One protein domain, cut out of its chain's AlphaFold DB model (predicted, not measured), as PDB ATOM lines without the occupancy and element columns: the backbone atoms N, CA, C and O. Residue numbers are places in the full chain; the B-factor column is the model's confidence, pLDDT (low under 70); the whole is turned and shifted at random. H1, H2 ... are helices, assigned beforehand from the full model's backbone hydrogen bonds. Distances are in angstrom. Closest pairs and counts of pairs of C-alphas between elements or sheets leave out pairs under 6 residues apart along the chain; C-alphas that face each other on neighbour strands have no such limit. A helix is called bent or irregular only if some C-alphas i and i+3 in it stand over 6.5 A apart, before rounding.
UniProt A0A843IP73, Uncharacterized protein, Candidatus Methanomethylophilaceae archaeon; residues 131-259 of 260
ATOM      1  N   PRO A 131      55.266 -23.478 -50.690       66.56
ATOM      2  CA  PRO A 131      55.586 -24.651 -51.499       66.56
ATOM      3  C   PRO A 131      54.387 -25.580 -51.725       66.56
ATOM      4  O   PRO A 131      54.481 -26.488 -52.548       66.56
ATOM      5  N   VAL A 132      53.274 -25.402 -50.999       63.41
ATOM      6  CA  VAL A 132      52.155 -26.358 -51.015       63.41
ATOM      7  C   VAL A 132      50.899 -25.791 -51.686       63.41
ATOM      8  O   VAL A 132      49.987 -26.560 -51.964       63.41
ATOM      9  N   ASN A 133      50.880 -24.502 -52.044       67.44
ATOM     10  CA  ASN A 133      49.806 -23.802 -52.764       67.44
ATOM     11  C   ASN A 133      48.452 -23.811 -52.026       67.44
ATOM     12  O   ASN A 133      47.768 -24.831 -51.939       67.44
ATOM     13  N   TYR A 134      47.990 -22.635 -51.596       64.44
ATOM     14  CA  TYR A 134      46.690 -22.430 -50.941       64.44
ATOM     15  C   TYR A 134      45.491 -23.193 -51.552       64.44
ATOM     16  O   TYR A 134      44.635 -23.661 -50.799       64.44
ATOM     17  N   HIS A 135      45.413 -23.378 -52.878       70.62
ATOM     18  CA  HIS A 135      44.316 -24.128 -53.516       70.62
ATOM     19  C   HIS A 135      44.203 -25.567 -52.989       70.62
ATOM     20  O   HIS A 135      43.102 -26.055 -52.723       70.62
ATOM     21  N   ARG A 136      45.342 -26.228 -52.762       75.75
ATOM     22  CA  ARG A 136      45.380 -27.593 -52.239       75.75
ATOM     23  C   ARG A 136      44.842 -27.659 -50.806       75.75
ATOM     24  O   ARG A 136      44.212 -28.648 -50.446       75.75
ATOM     25  N   SER A 137      44.980 -26.606 -49.993       81.00
ATOM     26  CA  SER A 137      44.428 -26.584 -48.624       81.00
ATOM     27  C   SER A 137      42.905 -26.793 -48.589       81.00
ATOM     28  O   SER A 137      42.394 -27.532 -47.746       81.00
ATOM     29  N   ILE A 138      42.175 -26.218 -49.552       82.12
ATOM     30  CA  ILE A 138      40.722 -26.384 -49.685       82.12
ATOM     31  C   ILE A 138      40.387 -27.831 -50.062       82.12
ATOM     32  O   ILE A 138      39.421 -28.399 -49.550       82.12
ATOM     33  N   GLU A 139      41.188 -28.450 -50.930       82.38
ATOM     34  CA  GLU A 139      41.030 -29.856 -51.313       82.38
ATOM     35  C   GLU A 139      41.222 -30.783 -50.105       82.38
ATOM     36  O   GLU A 139      40.369 -31.637 -49.855       82.38
ATOM     37  N   TYR A 140      42.251 -30.552 -49.280       84.44
ATOM     38  CA  TYR A 140      42.462 -31.294 -48.030       84.44
ATOM     39  C   TYR A 140      41.301 -31.126 -47.038       84.44
ATOM     40  O   TYR A 140      40.889 -32.096 -46.402       84.44
ATOM     41  N   GLN A 141      40.718 -29.927 -46.918       86.19
ATOM     42  CA  GLN A 141      39.540 -29.704 -46.065       86.19
ATOM     43  C   GLN A 141      38.304 -30.462 -46.563       86.19
ATOM     44  O   GLN A 141      37.598 -31.093 -45.767       86.19
ATOM     45  N   LYS A 142      38.042 -30.419 -47.876       84.12
ATOM     46  CA  LYS A 142      36.933 -31.153 -48.501       84.12
ATOM     47  C   LYS A 142      37.101 -32.655 -48.309       84.12
ATOM     48  O   LYS A 142      36.162 -33.320 -47.877       84.12
ATOM     49  N   PHE A 143      38.301 -33.171 -48.557       84.31
ATOM     50  CA  PHE A 143      38.596 -34.590 -48.408       84.31
ATOM     51  C   PHE A 143      38.479 -35.055 -46.951       84.31
ATOM     52  O   PHE A 143      37.820 -36.054 -46.673       84.31
ATOM     53  N   ARG A 144      39.003 -34.283 -45.993       88.00
ATOM     54  CA  ARG A 144      38.832 -34.569 -44.560       88.00
ATOM     55  C   ARG A 144      37.356 -34.612 -44.148       88.00
ATOM     56  O   ARG A 144      36.954 -35.494 -43.395       88.00
ATOM     57  N   SER A 145      36.541 -33.691 -44.665       86.19
ATOM     58  CA  SER A 145      35.092 -33.668 -44.406       86.19
ATOM     59  C   SER A 145      34.386 -34.891 -45.000       86.19
ATOM     60  O   SER A 145      33.505 -35.473 -44.368       86.19
ATOM     61  N   TYR A 146      34.804 -35.318 -46.194       84.75
ATOM     62  CA  TYR A 146      34.314 -36.540 -46.829       84.75
ATOM     63  C   TYR A 146      34.643 -37.790 -46.000       84.75
ATOM     64  O   TYR A 146      33.748 -38.590 -45.725       84.75
ATOM     65  N   LEU A 147      35.891 -37.933 -45.540       86.06
ATOM     66  CA  LEU A 147      36.311 -39.046 -44.679       86.06
ATOM     67  C   LEU A 147      35.526 -39.080 -43.368       86.06
ATOM     68  O   LEU A 147      35.073 -40.143 -42.952       86.06
ATOM     69  N   SER A 148      35.302 -37.917 -42.751       88.12
ATOM     70  CA  SER A 148      34.495 -37.807 -41.534       88.12
ATOM     71  C   SER A 148      33.060 -38.299 -41.753       88.12
ATOM     72  O   SER A 148      32.539 -39.060 -40.937       88.12
ATOM     73  N   SER A 149      32.449 -37.946 -42.889       85.25
ATOM     74  CA  SER A 149      31.124 -38.443 -43.275       85.25
ATOM     75  C   SER A 149      31.115 -39.966 -43.469       85.25
ATOM     76  O   SER A 149      30.266 -40.660 -42.909       85.25
ATOM     77  N   LYS A 150      32.099 -40.524 -44.190       82.62
ATOM     78  CA  LYS A 150      32.214 -41.980 -44.389       82.62
ATOM     79  C   LYS A 150      32.413 -42.726 -43.076       82.62
ATOM     80  O   LYS A 150      31.722 -43.712 -42.834       82.62
ATOM     81  N   ARG A 151      33.284 -42.221 -42.206       87.06
ATOM     82  CA  ARG A 151      33.496 -42.760 -40.863       87.06
ATOM     83  C   ARG A 151      32.195 -42.789 -40.058       87.06
ATOM     84  O   ARG A 151      31.867 -43.820 -39.484       87.06
ATOM     85  N   PHE A 152      31.430 -41.696 -40.064       86.12
ATOM     86  CA  PHE A 152      30.131 -41.630 -39.390       86.12
ATOM     87  C   PHE A 152      29.135 -42.659 -39.947       86.12
ATOM     88  O   PHE A 152      28.457 -43.342 -39.185       86.12
ATOM     89  N   HIS A 153      29.075 -42.835 -41.269       81.88
ATOM     90  CA  HIS A 153      28.232 -43.866 -41.877       81.88
ATOM     91  C   HIS A 153      28.647 -45.286 -41.476       81.88
ATOM     92  O   HIS A 153      27.773 -46.104 -41.196       81.88
ATOM     93  N   ILE A 154      29.952 -45.564 -41.392       81.81
ATOM     94  CA  ILE A 154      30.468 -46.854 -40.919       81.81
ATOM     95  C   ILE A 154      30.070 -47.104 -39.454       81.81
ATOM     96  O   ILE A 154      29.691 -48.219 -39.089       81.81
ATOM     97  N   GLU A 155      30.087 -46.077 -38.605       82.31
ATOM     98  CA  GLU A 155      29.664 -46.205 -37.206       82.31
ATOM     99  C   GLU A 155      28.180 -46.553 -37.042       82.31
ATOM    100  O   GLU A 155      27.817 -47.188 -36.048       82.31
ATOM    101  N   LEU A 156      27.342 -46.160 -38.007       82.38
ATOM    102  CA  LEU A 156      25.902 -46.432 -38.026       82.38
ATOM    103  C   LEU A 156      25.541 -47.813 -38.598       82.38
ATOM    104  O   LEU A 156      24.379 -48.217 -38.510       82.38
ATOM    105  N   THR A 157      26.498 -48.532 -39.188       80.25
ATOM    106  CA  THR A 157      26.272 -49.884 -39.722       80.25
ATOM    107  C   THR A 157      26.045 -50.910 -38.606       80.25
ATOM    108  O   THR A 157      26.391 -50.694 -37.442       80.25
ATOM    109  N   SER A 158      25.427 -52.045 -38.949       71.12
ATOM    110  CA  SER A 158      25.118 -53.101 -37.981       71.12
ATOM    111  C   SER A 158      26.386 -53.662 -37.312       71.12
ATOM    112  O   SER A 158      27.469 -53.642 -37.893       71.12
ATOM    113  N   LYS A 159      26.267 -54.199 -36.085       72.25
ATOM    114  CA  LYS A 159      27.412 -54.782 -35.349       72.25
ATOM    115  C   LYS A 159      28.122 -55.903 -36.119       72.25
ATOM    116  O   LYS A 159      29.333 -56.019 -36.003       72.25
ATOM    117  N   GLU A 160      27.378 -56.691 -36.891       66.25
ATOM    118  CA  GLU A 160      27.900 -57.806 -37.695       66.25
ATOM    119  C   GLU A 160      28.698 -57.316 -38.916       66.25
ATOM    120  O   GLU A 160      29.663 -57.952 -39.324       66.25
ATOM    121  N   GLU A 161      28.345 -56.153 -39.473       66.56
ATOM    122  CA  GLU A 161      29.108 -55.506 -40.549       66.56
ATOM    123  C   GLU A 161      30.303 -54.703 -40.006       66.56
ATOM    124  O   GLU A 161      31.269 -54.472 -40.729       66.56
ATOM    125  N   LYS A 162      30.276 -54.304 -38.727       67.44
ATOM    126  CA  LYS A 162      31.294 -53.440 -38.120       67.44
ATOM    127  C   LYS A 162      32.672 -54.099 -38.020       67.44
ATOM    128  O   LYS A 162      33.648 -53.453 -38.374       67.44
ATOM    129  N   GLU A 163      32.754 -55.391 -37.695       68.56
ATOM    130  CA  GLU A 163      34.037 -56.124 -37.651       68.56
ATOM    131  C   GLU A 163      34.762 -56.139 -39.011       68.56
ATOM    132  O   GLU A 163      35.989 -56.119 -39.087       68.56
ATOM    133  N   VAL A 164      34.006 -56.132 -40.115       69.69
ATOM    134  CA  VAL A 164      34.559 -56.061 -41.480       69.69
ATOM    135  C   VAL A 164      34.989 -54.629 -41.833       69.69
ATOM    136  O   VAL A 164      35.869 -54.427 -42.673       69.69
ATOM    137  N   LEU A 165      34.384 -53.632 -41.183       76.94
ATOM    138  CA  LEU A 165      34.588 -52.208 -41.433       76.94
ATOM    139  C   LEU A 165      35.529 -51.527 -40.423       76.94
ATOM    140  O   LEU A 165      35.886 -50.372 -40.640       76.94
ATOM    141  N   ASP A 166      35.991 -52.210 -39.374       79.69
ATOM    142  CA  ASP A 166      36.897 -51.630 -38.371       79.69
ATOM    143  C   ASP A 166      38.181 -51.096 -39.021       79.69
ATOM    144  O   ASP A 166      38.564 -49.946 -38.805       79.69
ATOM    145  N   ARG A 167      38.775 -51.851 -39.955       80.75
ATOM    146  CA  ARG A 167      39.938 -51.367 -40.718       80.75
ATOM    147  C   ARG A 167      39.619 -50.162 -41.609       80.75
ATOM    148  O   ARG A 167      40.486 -49.338 -41.882       80.75
ATOM    149  N   ALA A 168      38.382 -50.057 -42.094       81.38
ATOM    150  CA  ALA A 168      37.926 -48.909 -42.875       81.38
ATOM    151  C   ALA A 168      37.762 -47.657 -41.990       81.38
ATOM    152  O   ALA A 168      38.046 -46.549 -42.449       81.38
ATOM    153  N   MET A 169      37.369 -47.825 -40.721       85.88
ATOM    154  CA  MET A 169      37.388 -46.743 -39.729       85.88
ATOM    155  C   MET A 169      38.816 -46.290 -39.423       85.88
ATOM    156  O   MET A 169      39.084 -45.095 -39.516       85.88
ATOM    157  N   GLU A 170      39.727 -47.228 -39.147       86.19
ATOM    158  CA  GLU A 170      41.151 -46.940 -38.909       86.19
ATOM    159  C   GLU A 170      41.767 -46.166 -40.079       86.19
ATOM    160  O   GLU A 170      42.453 -45.164 -39.883       86.19
ATOM    161  N   TYR A 171      41.453 -46.577 -41.310       85.75
ATOM    162  CA  TYR A 171      41.866 -45.864 -42.512       85.75
ATOM    163  C   TYR A 171      41.327 -44.426 -42.552       85.75
ATOM    164  O   TYR A 171      42.075 -43.496 -42.855       85.75
ATOM    165  N   CYS A 172      40.036 -44.221 -42.260       86.81
ATOM    166  CA  CYS A 172      39.452 -42.878 -42.254       86.81
ATOM    167  C   CYS A 172      40.117 -41.985 -41.203       86.81
ATOM    168  O   CYS A 172      40.445 -40.843 -41.514       86.81
ATOM    169  N   ASP A 173      40.327 -42.504 -39.993       90.31
ATOM    170  CA  ASP A 173      40.973 -41.781 -38.896       90.31
ATOM    171  C   ASP A 173      42.397 -41.364 -39.269       90.31
ATOM    172  O   ASP A 173      42.732 -40.180 -39.226       90.31
ATOM    173  N   LEU A 174      43.191 -42.303 -39.776       90.00
ATOM    174  CA  LEU A 174      44.571 -42.054 -40.170       90.00
ATOM    175  C   LEU A 174      44.699 -41.043 -41.321       90.00
ATOM    176  O   LEU A 174      45.535 -40.139 -41.283       90.00
ATOM    177  N   MET A 175      43.840 -41.137 -42.338       87.69
ATOM    178  CA  MET A 175      43.836 -40.167 -43.438       87.69
ATOM    179  C   MET A 175      43.338 -38.783 -42.993       87.69
ATOM    180  O   MET A 175      43.784 -37.761 -43.522       87.69
ATOM    181  N   MET A 176      42.419 -38.714 -42.024       90.44
ATOM    182  CA  MET A 176      42.000 -37.444 -41.427       90.44
ATOM    183  C   MET A 176      43.118 -36.803 -40.601       90.44
ATOM    184  O   MET A 176      43.244 -35.575 -40.647       90.44
ATOM    185  N   ASP A 177      43.921 -37.601 -39.896       91.94
ATOM    186  CA  ASP A 177      45.107 -37.141 -39.168       91.94
ATOM    187  C   ASP A 177      46.160 -36.583 -40.132       91.94
ATOM    188  O   ASP A 177      46.630 -35.457 -39.947       91.94
ATOM    189  N   GLU A 178      46.438 -37.292 -41.232       90.12
ATOM    190  CA  GLU A 178      47.313 -36.806 -42.307       90.12
ATOM    191  C   GLU A 178      46.822 -35.462 -42.870       90.12
ATOM    192  O   GLU A 178      47.584 -34.494 -42.958       90.12
ATOM    193  N   CYS A 179      45.527 -35.359 -43.193       89.62
ATOM    194  CA  CYS A 179      44.932 -34.100 -43.642       89.62
ATOM    195  C   CYS A 179      45.060 -33.003 -42.581       89.62
ATOM    196  O   CYS A 179      45.308 -31.849 -42.917       89.62
ATOM    197  N   GLY A 180      44.892 -33.341 -41.303       90.88
ATOM    198  CA  GLY A 180      45.056 -32.417 -40.185       90.88
ATOM    199  C   GLY A 180      46.472 -31.845 -40.104       90.88
ATOM    200  O   GLY A 180      46.625 -30.628 -39.979       90.88
ATOM    201  N   MET A 181      47.496 -32.692 -40.231       90.69
ATOM    202  CA  MET A 181      48.899 -32.266 -40.242       90.69
ATOM    203  C   MET A 181      49.212 -31.388 -41.453       90.69
ATOM    204  O   MET A 181      49.773 -30.307 -41.298       90.69
ATOM    205  N   ILE A 182      48.764 -31.781 -42.644       88.56
ATOM    206  CA  ILE A 182      48.930 -30.974 -43.856       88.56
ATOM    207  C   ILE A 182      48.241 -29.605 -43.715       88.56
ATOM    208  O   ILE A 182      48.829 -28.575 -44.035       88.56
ATOM    209  N   LEU A 183      47.024 -29.547 -43.164       88.12
ATOM    210  CA  LEU A 183      46.333 -28.282 -42.881       88.12
ATOM    211  C   LEU A 183      47.066 -27.417 -41.850       88.12
ATOM    212  O   LEU A 183      47.049 -26.189 -41.968       88.12
ATOM    213  N   ARG A 184      47.747 -28.028 -40.873       87.50
ATOM    214  CA  ARG A 184      48.630 -27.300 -39.952       87.50
ATOM    215  C   ARG A 184      49.807 -26.668 -40.687       87.50
ATOM    216  O   ARG A 184      50.038 -25.481 -40.446       87.50
ATOM    217  N   VAL A 185      50.446 -27.393 -41.618       86.12
ATOM    218  CA  VAL A 185      51.504 -26.848 -42.495       86.12
ATOM    219  C   VAL A 185      51.003 -25.591 -43.207       86.12
ATOM    220  O   VAL A 185      51.630 -24.542 -43.087       86.12
ATOM    221  N   TYR A 186      49.836 -25.655 -43.865       82.69
ATOM    222  CA  TYR A 186      49.250 -24.491 -44.553       82.69
ATOM    223  C   TYR A 186      48.986 -23.309 -43.622       82.69
ATOM    224  O   TYR A 186      49.127 -22.156 -44.017       82.69
ATOM    225  N   SER A 187      48.577 -23.580 -42.383       83.50
ATOM    226  CA  SER A 187      48.308 -22.535 -41.392       83.50
ATOM    227  C   SER A 187      49.565 -21.991 -40.699       83.50
ATOM    228  O   SER A 187      49.439 -21.150 -39.811       83.50
ATOM    229  N   GLY A 188      50.757 -22.487 -41.055       80.69
ATOM    230  CA  GLY A 188      52.026 -22.093 -40.440       80.69
ATOM    231  C   GLY A 188      52.166 -22.512 -38.976       80.69
ATOM    232  O   GLY A 188      52.932 -21.895 -38.236       80.69
ATOM    233  N   ARG A 189      51.410 -23.525 -38.537       84.75
ATOM    234  CA  ARG A 189      51.511 -24.073 -37.178       84.75
ATOM    235  C   ARG A 189      52.674 -25.057 -37.101       84.75
ATOM    236  O   ARG A 189      52.928 -25.768 -38.071       84.75
ATOM    237  N   SER A 190      53.315 -25.119 -35.935       84.00
ATOM    238  CA  SER A 190      54.376 -26.090 -35.663       84.00
ATOM    239  C   SER A 190      53.864 -27.518 -35.815       84.00
ATOM    240  O   SER A 190      52.661 -27.784 -35.664       84.00
ATOM    241  N   ILE A 191      54.780 -28.433 -36.110       84.38
ATOM    242  CA  ILE A 191      54.532 -29.871 -36.157       84.38
ATOM    243  C   ILE A 191      55.574 -30.553 -35.284       84.38
ATOM    244  O   ILE A 191      56.769 -30.335 -35.466       84.38
ATOM    245  N   GLU A 192      55.104 -31.374 -34.349       86.38
ATOM    246  CA  GLU A 192      55.983 -32.106 -33.444       86.38
ATOM    247  C   GLU A 192      56.549 -33.358 -34.142       86.38
ATOM    248  O   GLU A 192      55.810 -34.058 -34.850       86.38
ATOM    249  N   PRO A 193      57.833 -33.692 -33.941       82.38
ATOM    250  CA  PRO A 193      58.459 -34.846 -34.584       82.38
ATOM    251  C   PRO A 193      57.809 -36.188 -34.217       82.38
ATOM    252  O   PRO A 193      57.776 -37.110 -35.040       82.38
ATOM    253  N   GLU A 194      57.260 -36.316 -33.009       85.00
ATOM    254  CA  GLU A 194      56.552 -37.517 -32.559       85.00
ATOM    255  C   GLU A 194      55.263 -37.744 -33.357       85.00
ATOM    256  O   GLU A 194      54.940 -38.890 -33.679       85.00
ATOM    257  N   GLU A 195      54.555 -36.672 -33.731       86.69
ATOM    258  CA  GLU A 195      53.353 -36.757 -34.570       86.69
ATOM    259  C   GLU A 195      53.704 -37.275 -35.969       86.69
ATOM    260  O   GLU A 195      53.052 -38.189 -36.472       86.69
ATOM    261  N   ILE A 196      54.779 -36.750 -36.571       85.44
ATOM    262  CA  ILE A 196      55.273 -37.180 -37.892       85.44
ATOM    263  C   ILE A 196      55.695 -38.644 -37.841       85.44
ATOM    264  O   ILE A 196      55.326 -39.452 -38.695       85.44
ATOM    265  N   SER A 197      56.459 -38.998 -36.810       83.38
ATOM    266  CA  SER A 197      56.971 -40.349 -36.617       83.38
ATOM    267  C   SER A 197      55.850 -41.363 -36.452       83.38
ATOM    268  O   SER A 197      55.932 -42.444 -37.045       83.38
ATOM    269  N   LYS A 198      54.813 -41.013 -35.685       87.12
ATOM    270  CA  LYS A 198      53.620 -41.835 -35.514       87.12
ATOM    271  C   LYS A 198      52.852 -41.958 -36.828       87.12
ATOM    272  O   LYS A 198      52.640 -43.078 -37.278       87.12
ATOM    273  N   LEU A 199      52.542 -40.841 -37.490       87.62
ATOM    274  CA  LEU A 199      51.797 -40.843 -38.750       87.62
ATOM    275  C   LEU A 199      52.482 -41.714 -39.813       87.62
ATOM    276  O   LEU A 199      51.831 -42.539 -40.442       87.62
ATOM    277  N   ILE A 200      53.799 -41.574 -39.998       85.69
ATOM    278  CA  ILE A 200      54.543 -42.386 -40.971       85.69
ATOM    279  C   ILE A 200      54.455 -43.878 -40.624       85.69
ATOM    280  O   ILE A 200      54.220 -44.677 -41.525       85.69
ATOM    281  N   ALA A 201      54.618 -44.245 -39.344       85.25
ATOM    282  CA  ALA A 201      54.525 -45.643 -38.912       85.25
ATOM    283  C   ALA A 201      53.122 -46.216 -39.153       85.25
ATOM    284  O   ALA A 201      52.982 -47.296 -39.719       85.25
ATOM    285  N   ASP A 202      52.082 -45.472 -38.782       85.94
ATOM    286  CA  ASP A 202      50.697 -45.905 -38.949       85.94
ATOM    287  C   ASP A 202      50.346 -46.046 -40.445       85.94
ATOM    288  O   ASP A 202      49.714 -47.018 -40.859       85.94
ATOM    289  N   LEU A 203      50.839 -45.138 -41.298       82.31
ATOM    290  CA  LEU A 203      50.664 -45.224 -42.750       82.31
ATOM    291  C   LEU A 203      51.357 -46.454 -43.365       82.31
ATOM    292  O   LEU A 203      50.899 -46.957 -44.390       82.31
ATOM    293  N   GLU A 204      52.476 -46.942 -42.824       80.25
ATOM    294  CA  GLU A 204      53.132 -48.176 -43.307       80.25
ATOM    295  C   GLU A 204      52.303 -49.434 -43.065       80.25
ATOM    296  O   GLU A 204      52.417 -50.397 -43.822       80.25
ATOM    297  N   LEU A 205      51.458 -49.413 -42.037       80.44
ATOM    298  CA  LEU A 205      50.601 -50.535 -41.674       80.44
ATOM    299  C   LEU A 205      49.322 -50.597 -42.520       80.44
ATOM    300  O   LEU A 205      48.646 -51.627 -42.527       80.44
ATOM    301  N   LEU A 206      48.997 -49.529 -43.260       74.44
ATOM    302  CA  LEU A 206      47.852 -49.511 -44.165       74.44
ATOM    303  C   LEU A 206      48.099 -50.371 -45.408       74.44
ATOM    304  O   LEU A 206      48.942 -50.057 -46.251       74.44
ATOM    305  N   ASP A 207      47.283 -51.413 -45.575       71.62
ATOM    306  CA  ASP A 207      47.169 -52.159 -46.824       71.62
ATOM    307  C   ASP A 207      46.111 -51.549 -47.764       71.62
ATOM    308  O   ASP A 207      45.405 -50.589 -47.452       71.62
ATOM    309  N   SER A 208      46.003 -52.089 -48.979       67.81
ATOM    310  CA  SER A 208      45.060 -51.595 -49.992       67.81
ATOM    311  C   SER A 208      43.611 -52.031 -49.750       67.81
ATOM    312  O   SER A 208      42.695 -51.476 -50.352       67.81
ATOM    313  N   LYS A 209      43.364 -53.016 -48.877       70.06
ATOM    314  CA  LYS A 209      42.019 -53.562 -48.630       70.06
ATOM    315  C   LYS A 209      41.070 -52.565 -47.936       70.06
ATOM    316  O   LYS A 209      39.965 -52.396 -48.442       70.06
ATOM    317  N   PRO A 210      41.460 -51.864 -46.853       71.38
ATOM    318  CA  PRO A 210      40.654 -50.827 -46.209       71.38
ATOM    319  C   PRO A 210      40.250 -49.714 -47.167       71.38
ATOM    320  O   PRO A 210      39.108 -49.267 -47.138       71.38
ATOM    321  N   PHE A 211      41.157 -49.327 -48.067       70.56
ATOM    322  CA  PHE A 211      40.865 -48.369 -49.126       70.56
ATOM    323  C   PHE A 211      39.694 -48.840 -50.007       70.56
ATOM    324  O   PHE A 211      38.706 -48.124 -50.166       70.56
ATOM    325  N   LEU A 212      39.756 -50.070 -50.529       69.94
ATOM    326  CA  LEU A 212      38.675 -50.626 -51.352       69.94
ATOM    327  C   LEU A 212      37.344 -50.669 -50.581       69.94
ATOM    328  O   LEU A 212      36.288 -50.399 -51.147       69.94
ATOM    329  N   THR A 213      37.388 -50.939 -49.278       70.06
ATOM    330  CA  THR A 213      36.201 -50.960 -48.416       70.06
ATOM    331  C   THR A 213      35.601 -49.571 -48.169       70.06
ATOM    332  O   THR A 213      34.382 -49.438 -48.149       70.06
ATOM    333  N   VAL A 214      36.406 -48.517 -48.004       67.25
ATOM    334  CA  VAL A 214      35.891 -47.149 -47.790       67.25
ATOM    335  C   VAL A 214      35.313 -46.555 -49.076       67.25
ATOM    336  O   VAL A 214      34.277 -45.887 -49.034       67.25
ATOM    337  N   PHE A 215      35.980 -46.785 -50.210       66.06
ATOM    338  CA  PHE A 215      35.704 -46.049 -51.446       66.06
ATOM    339  C   PHE A 215      35.052 -46.873 -52.556       66.06
ATOM    340  O   PHE A 215      34.449 -46.287 -53.436       66.06
ATOM    341  N   ILE A 216      35.144 -48.203 -52.553       65.06
ATOM    342  CA  ILE A 216      34.579 -49.049 -53.629       65.06
ATOM    343  C   ILE A 216      33.383 -49.871 -53.124       65.06
ATOM    344  O   ILE A 216      32.716 -50.571 -53.883       65.06
ATOM    345  N   HIS A 217      33.054 -49.778 -51.835       61.41
ATOM    346  CA  HIS A 217      31.934 -50.524 -51.285       61.41
ATOM    347  C   HIS A 217      30.593 -49.995 -51.833       61.41
ATOM    348  O   HIS A 217      30.279 -48.819 -51.655       61.41
ATOM    349  N   PRO A 218      29.740 -50.850 -52.426       56.62
ATOM    350  CA  PRO A 218      28.546 -50.436 -53.177       56.62
ATOM    351  C   PRO A 218      27.452 -49.759 -52.335       56.62
ATOM    352  O   PRO A 218      26.508 -49.208 -52.888       56.62
ATOM    353  N   LYS A 219      27.559 -49.792 -50.999       54.16
ATOM    354  CA  LYS A 219      26.680 -49.042 -50.078       54.16
ATOM    355  C   LYS A 219      27.213 -47.641 -49.721       54.16
ATOM    356  O   LYS A 219      26.567 -46.920 -48.969       54.16
ATOM    357  N   LEU A 220      28.403 -47.279 -50.198       53.97
ATOM    358  CA  LEU A 220      29.123 -46.054 -49.867       53.97
ATOM    359  C   LEU A 220      29.411 -45.268 -51.163       53.97
ATOM    360  O   LEU A 220      30.570 -45.157 -51.530       53.97
ATOM    361  N   ASP A 221      28.392 -44.679 -51.803       52.59
ATOM    362  CA  ASP A 221      28.466 -43.879 -53.055       52.59
ATOM    363  C   ASP A 221      29.805 -43.147 -53.333       52.59
ATOM    364  O   ASP A 221      30.355 -42.465 -52.449       52.59
ATOM    365  N   THR A 222      30.279 -43.226 -54.585       55.66
ATOM    366  CA  THR A 222      31.569 -42.691 -55.067       55.66
ATOM    367  C   THR A 222      31.431 -41.590 -56.127       55.66
ATOM    368  O   THR A 222      30.741 -41.779 -57.127       55.66
ATOM    369  N   PRO A 223      32.184 -40.480 -56.011       52.84
ATOM    370  CA  PRO A 223      32.651 -39.699 -57.154       52.84
ATOM    371  C   PRO A 223      34.043 -40.216 -57.574       52.84
ATOM    372  O   PRO A 223      35.038 -40.023 -56.878       52.84
ATOM    373  N   ASP A 224      34.099 -40.915 -58.704       54.00
ATOM    374  CA  ASP A 224      35.042 -42.013 -58.981       54.00
ATOM    375  C   ASP A 224      36.394 -41.646 -59.651       54.00
ATOM    376  O   ASP A 224      37.049 -42.497 -60.250       54.00
ATOM    377  N   SER A 225      36.879 -40.401 -59.578       52.59
ATOM    378  CA  SER A 225      38.152 -40.029 -60.245       52.59
ATOM    379  C   SER A 225      39.138 -39.216 -59.402       52.59
ATOM    380  O   SER A 225      40.348 -39.386 -59.558       52.59
ATOM    381  N   GLU A 226      38.665 -38.398 -58.464       54.81
ATOM    382  CA  GLU A 226      39.524 -37.505 -57.666       54.81
ATOM    383  C   GLU A 226      40.222 -38.231 -56.496       54.81
ATOM    384  O   GLU A 226      41.356 -37.910 -56.136       54.81
ATOM    385  N   ILE A 227      39.603 -39.290 -55.960       57.81
ATOM    386  CA  ILE A 227      40.113 -40.072 -54.817       57.81
ATOM    387  C   ILE A 227      41.426 -40.800 -55.159       57.81
ATOM    388  O   ILE A 227      42.378 -40.793 -54.377       57.81
ATOM    389  N   ASN A 228      41.516 -41.395 -56.352       54.06
ATOM    390  CA  ASN A 228      42.710 -42.127 -56.784       54.06
ATOM    391  C   ASN A 228      43.918 -41.208 -57.028       54.06
ATOM    392  O   ASN A 228      45.059 -41.649 -56.896       54.06
ATOM    393  N   VAL A 229      43.686 -39.940 -57.384       57.41
ATOM    394  CA  VAL A 229      44.752 -38.934 -57.526       57.41
ATOM    395  C   VAL A 229      45.261 -38.517 -56.149       57.41
ATOM    396  O   VAL A 229      46.471 -38.497 -55.931       57.41
ATOM    397  N   PHE A 230      44.352 -38.289 -55.196       63.44
ATOM    398  CA  PHE A 230      44.704 -37.923 -53.825       63.44
ATOM    399  C   PHE A 230      45.586 -38.984 -53.151       63.44
ATOM    400  O   PHE A 230      46.532 -38.658 -52.443       63.44
ATOM    401  N   LEU A 231      45.359 -40.271 -53.408       61.84
ATOM    402  CA  LEU A 231      46.102 -41.342 -52.732       61.84
ATOM    403  C   LEU A 231      47.465 -41.663 -53.327       61.84
ATOM    404  O   LEU A 231      48.337 -42.160 -52.615       61.84
ATOM    405  N   LYS A 232      47.691 -41.316 -54.596       63.50
ATOM    406  CA  LYS A 232      49.000 -41.485 -55.238       63.50
ATOM    407  C   LYS A 232      50.068 -40.543 -54.667       63.50
ATOM    408  O   LYS A 232      51.249 -40.849 -54.771       63.50
ATOM    409  N   GLY A 233      49.667 -39.449 -54.017       73.19
ATOM    410  CA  GLY A 233      50.570 -38.422 -53.485       73.19
ATOM    411  C   GLY A 233      51.134 -38.664 -52.078       73.19
ATOM    412  O   GLY A 233      51.598 -37.706 -51.469       73.19
ATOM    413  N   ARG A 234      51.087 -39.884 -51.513       78.25
ATOM    414  CA  ARG A 234      51.542 -40.139 -50.123       78.25
ATOM    415  C   ARG A 234      52.971 -39.650 -49.865       78.25
ATOM    416  O   ARG A 234      53.207 -38.932 -48.901       78.25
ATOM    417  N   PHE A 235      53.917 -40.025 -50.722       81.25
ATOM    418  CA  PHE A 235      55.321 -39.637 -50.558       81.25
ATOM    419  C   PHE A 235      55.529 -38.122 -50.703       81.25
ATOM    420  O   PHE A 235      56.289 -37.533 -49.941       81.25
ATOM    421  N   GLU A 236      54.777 -37.466 -51.592       85.00
ATOM    422  CA  GLU A 236      54.778 -36.002 -51.721       85.00
ATOM    423  C   GLU A 236      54.294 -35.329 -50.426       85.00
ATOM    424  O   GLU A 236      54.907 -34.376 -49.950       85.00
ATOM    425  N   ARG A 237      53.234 -35.854 -49.799       87.31
ATOM    426  CA  ARG A 237      52.733 -35.334 -48.517       87.31
ATOM    427  C   ARG A 237      53.718 -35.538 -47.377       87.31
ATOM    428  O   ARG A 237      53.918 -34.615 -46.591       87.31
ATOM    429  N   ILE A 238      54.359 -36.704 -47.309       88.38
ATOM    430  CA  ILE A 238      55.428 -36.969 -46.338       88.38
ATOM    431  C   ILE A 238      56.559 -35.947 -46.518       88.38
ATOM    432  O   ILE A 238      56.967 -35.330 -45.537       88.38
ATOM    433  N   ALA A 239      57.003 -35.694 -47.753       90.12
ATOM    434  CA  ALA A 239      58.028 -34.691 -48.040       90.12
ATOM    435  C   ALA A 239      57.613 -33.279 -47.589       90.12
ATOM    436  O   ALA A 239      58.409 -32.570 -46.980       90.12
ATOM    437  N   VAL A 240      56.356 -32.879 -47.814       89.75
ATOM    438  CA  VAL A 240      55.825 -31.584 -47.348       89.75
ATOM    439  C   VAL A 240      55.855 -31.469 -45.822       89.75
ATOM    440  O   VAL A 240      56.294 -30.450 -45.288       89.75
ATOM    441  N   ILE A 241      55.400 -32.506 -45.115       89.75
ATOM    442  CA  ILE A 241      55.366 -32.531 -43.647       89.75
ATOM    443  C   ILE A 241      56.788 -32.447 -43.079       89.75
ATOM    444  O   ILE A 241      57.055 -31.627 -42.200       89.75
ATOM    445  N   ILE A 242      57.712 -33.249 -43.613       90.75
ATOM    446  CA  ILE A 242      59.119 -33.246 -43.196       90.75
ATOM    447  C   ILE A 242      59.779 -31.903 -43.533       90.75
ATOM    448  O   ILE A 242      60.509 -31.360 -42.709       90.75
ATOM    449  N   GLY A 243      59.500 -31.325 -44.704       90.75
ATOM    450  CA  GLY A 243      60.067 -30.040 -45.114       90.75
ATOM    451  C   GLY A 243      59.649 -28.907 -44.183       90.75
ATOM    452  O   GLY A 243      60.471 -28.072 -43.802       90.75
ATOM    453  N   ARG A 244      58.391 -28.917 -43.721       90.44
ATOM    454  CA  ARG A 244      57.946 -27.979 -42.687       90.44
ATOM    455  C   ARG A 244      58.710 -28.170 -41.380       90.44
ATOM    456  O   ARG A 244      59.145 -27.181 -40.800       90.44
ATOM    457  N   PHE A 245      58.887 -29.413 -40.945       90.38
ATOM    458  CA  PHE A 245      59.624 -29.719 -39.721       90.38
ATOM    459  C   PHE A 245      61.083 -29.247 -39.785       90.38
ATOM    460  O   PHE A 245      61.540 -28.560 -38.876       90.38
ATOM    461  N   ILE A 246      61.785 -29.525 -40.889       91.12
ATOM    462  CA  ILE A 246      63.150 -29.030 -41.126       91.12
ATOM    463  C   ILE A 246      63.181 -27.497 -41.058       91.12
ATOM    464  O   ILE A 246      64.036 -26.933 -40.380       91.12
ATOM    465  N   SER A 247      62.228 -26.818 -41.706       89.31
ATOM    466  CA  SER A 247      62.146 -25.352 -41.683       89.31
ATOM    467  C   SER A 247      61.936 -24.796 -40.269       89.31
ATOM    468  O   SER A 247      62.577 -23.813 -39.901       89.31
ATOM    469  N   ASP A 248      61.075 -25.420 -39.459       87.56
ATOM    470  CA  ASP A 248      60.839 -25.010 -38.070       87.56
ATOM    471  C   ASP A 248      62.104 -25.191 -37.203       87.56
ATOM    472  O   ASP A 248      62.449 -24.290 -36.434       87.56
ATOM    473  N   VAL A 249      62.845 -26.295 -37.379       86.69
ATOM    474  CA  VAL A 249      64.139 -26.533 -36.707       86.69
ATOM    475  C   VAL A 249      65.179 -25.481 -37.114       86.69
ATOM    476  O   VAL A 249      65.800 -24.863 -36.247       86.69
ATOM    477  N   ASP A 250      65.336 -25.225 -38.415       86.62
ATOM    478  CA  ASP A 250      66.312 -24.259 -38.937       86.62
ATOM    479  C   ASP A 250      65.982 -22.816 -38.500       86.62
ATOM    480  O   ASP A 250      66.885 -22.029 -38.196       86.62
ATOM    481  N   ARG A 251      64.694 -22.459 -38.389       83.94
ATOM    482  CA  ARG A 251      64.251 -21.165 -37.836       83.94
ATOM    483  C   ARG A 251      64.603 -21.027 -36.359       83.94
ATOM    484  O   ARG A 251      65.182 -20.011 -35.978       83.94
ATOM    485  N   GLY A 252      64.325 -22.052 -35.550       75.38
ATOM    486  CA  GLY A 252      64.692 -22.064 -34.130       75.38
ATOM    487  C   GLY A 252      66.205 -21.959 -33.911       75.38
ATOM    488  O   GLY A 252      66.664 -21.264 -33.007       75.38
ATOM    489  N   MET A 253      67.010 -22.566 -34.786       60.69
ATOM    490  CA  MET A 253      68.463 -22.383 -34.773       60.69
ATOM    491  C   MET A 253      68.905 -20.985 -35.209       60.69
ATOM    492  O   MET A 253      69.837 -20.431 -34.629       60.69
ATOM    493  N   SER A 254      68.238 -20.394 -36.199       56.28
ATOM    494  CA  SER A 254      68.537 -19.040 -36.678       56.28
ATOM    495  C   SER A 254      68.260 -17.980 -35.606       56.28
ATOM    496  O   SER A 254      69.052 -17.052 -35.431       56.28
ATOM    497  N   GLU A 255      67.191 -18.148 -34.824       51.69
ATOM    498  CA  GLU A 255      66.887 -17.285 -33.675       51.69
ATOM    499  C   GLU A 255      67.941 -17.401 -32.558       51.69
ATOM    500  O   GLU A 255      68.229 -16.415 -31.878       51.69
ATOM    501  N   HIS A 256      68.590 -18.562 -32.412       42.19
ATOM    502  CA  HIS A 256      69.692 -18.761 -31.465       42.19
ATOM    503  C   HIS A 256      71.061 -18.260 -31.960       42.19
ATOM    504  O   HIS A 256      71.934 -17.999 -31.133       42.19
ATOM    505  N   ILE A 257      71.257 -18.078 -33.270       40.53
ATOM    506  CA  ILE A 257      72.512 -17.556 -33.842       40.53
ATOM    507  C   ILE A 257      72.538 -16.014 -33.869       40.53
ATOM    508  O   ILE A 257      73.615 -15.430 -33.831       40.53
ATOM    509  N   MET A 258      71.388 -15.328 -33.839       32.47
ATOM    510  CA  MET A 258      71.332 -13.851 -33.838       32.47
ATOM    511  C   MET A 258      71.692 -13.167 -32.500       32.47
ATOM    512  O   MET A 258      71.599 -11.944 -32.402       32.47
ATOM    513  N   TYR A 259      72.128 -13.916 -31.480       33.66
ATOM    514  CA  TYR A 259      72.523 -13.379 -30.165       33.66
ATOM    515  C   TYR A 259      73.983 -13.673 -29.760       33.66
ATOM    516  O   TYR A 259      74.314 -13.592 -28.575       33.66
TER     517      TYR A 259
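Overview. This is residues 131 to 259 of the 260 residues of an uncharacterized protein of Candidatus Methanomethylophilaceae archaeon (UniProt A0A843IP73). A long helical hairpin of H1 and H2 lies side by side, with the short helices H3 and H4 packed on H2, H4 crossing it. The last long helix, H6, packs with its earlier residues on H2 and H3 and then runs out of the body as an arm, of which residues 250 to 259 stick out. The printed part has 129 residues with six named helices, H1 to H6 in that order along the chain, and no named strand; its class is all helix. It is only just loose, close to compact, with a radius of gyration of the C-alphas of 17.0 A, and its C-alphas span 63 by 27 by 21 A, a rod whose body without the arm of residues 250 to 259 spans 48 by 28 by 21 A.

Along the chain. H2, the longest helix, holds residues 159 to 186 and measures 38.5 A from first to last C-alpha. It is irregular, with a kink of 54 degrees near residue 166, and C-alphas 164 and 167 are 7.2 A apart. H1 holds residues 134 to 155, 32.3 A long, and begins with C-alpha 134 at (46.690, -22.430, -50.941). H3 holds residues 193 to 205, 18.9 A long, H4 residues 208 to 215, and H5 residues 226 to 232. H6 holds residues 234 to 257, 34.9 A long, and ends with C-alpha 257 at (72.512, -17.556, -33.842).

Arrangement. H2 is the hub and touches four helices. H1 and H2 form a helical hairpin and touch at a shallow tilt of 19 degrees, opposite ways; their closest C-alphas, of Arg 144 and Met 176, are 5.3 A apart. H2 touches H4 with residues 165 to 172 alone, about perpendicular at 90 degrees, the closest C-alphas being those of Ala 168 and Pro 210, 4.7 A apart. H2, H3 and H6 make an up-and-down bundle, each running against the one before it. H2 and H3, also a hairpin, touch at a steep tilt of 38 degrees, with the C-alphas of Glu 178 and Leu 199 closest at 7.0 A. H6 touches H3 with residues 238 to 245 alone, at a shallow tilt of 14 degrees, opposite ways; the C-alphas of Pro 193 and Phe 245 are closest at 7.4 A. H6 touches H2 with residues 237 to 244 alone, the closest C-alphas being those of Val 185 and Arg 244, 6.5 A apart. H5 touches no helix but is near H1, with 5 pairs of C-alphas within 10 A. In H3, H4 and H6 every O i to N i+4 pair is within hydrogen-bond range; the counts are 16 of 18 in H1, 20 of 24 in H2 and 2 of 3 in H5.

Size, cuts and confidence. The C-alphas of Glu 160 and Tyr 259, the two farthest apart, are 63.4 A apart. Without residues 250 to 259, which stand free, the body spans 48 by 28 by 21 A. The printed part has no cut and no long link. Its mean pLDDT is 76.6, and 37 residues are under 70, among them residues 214 to 232 and 253 to 259.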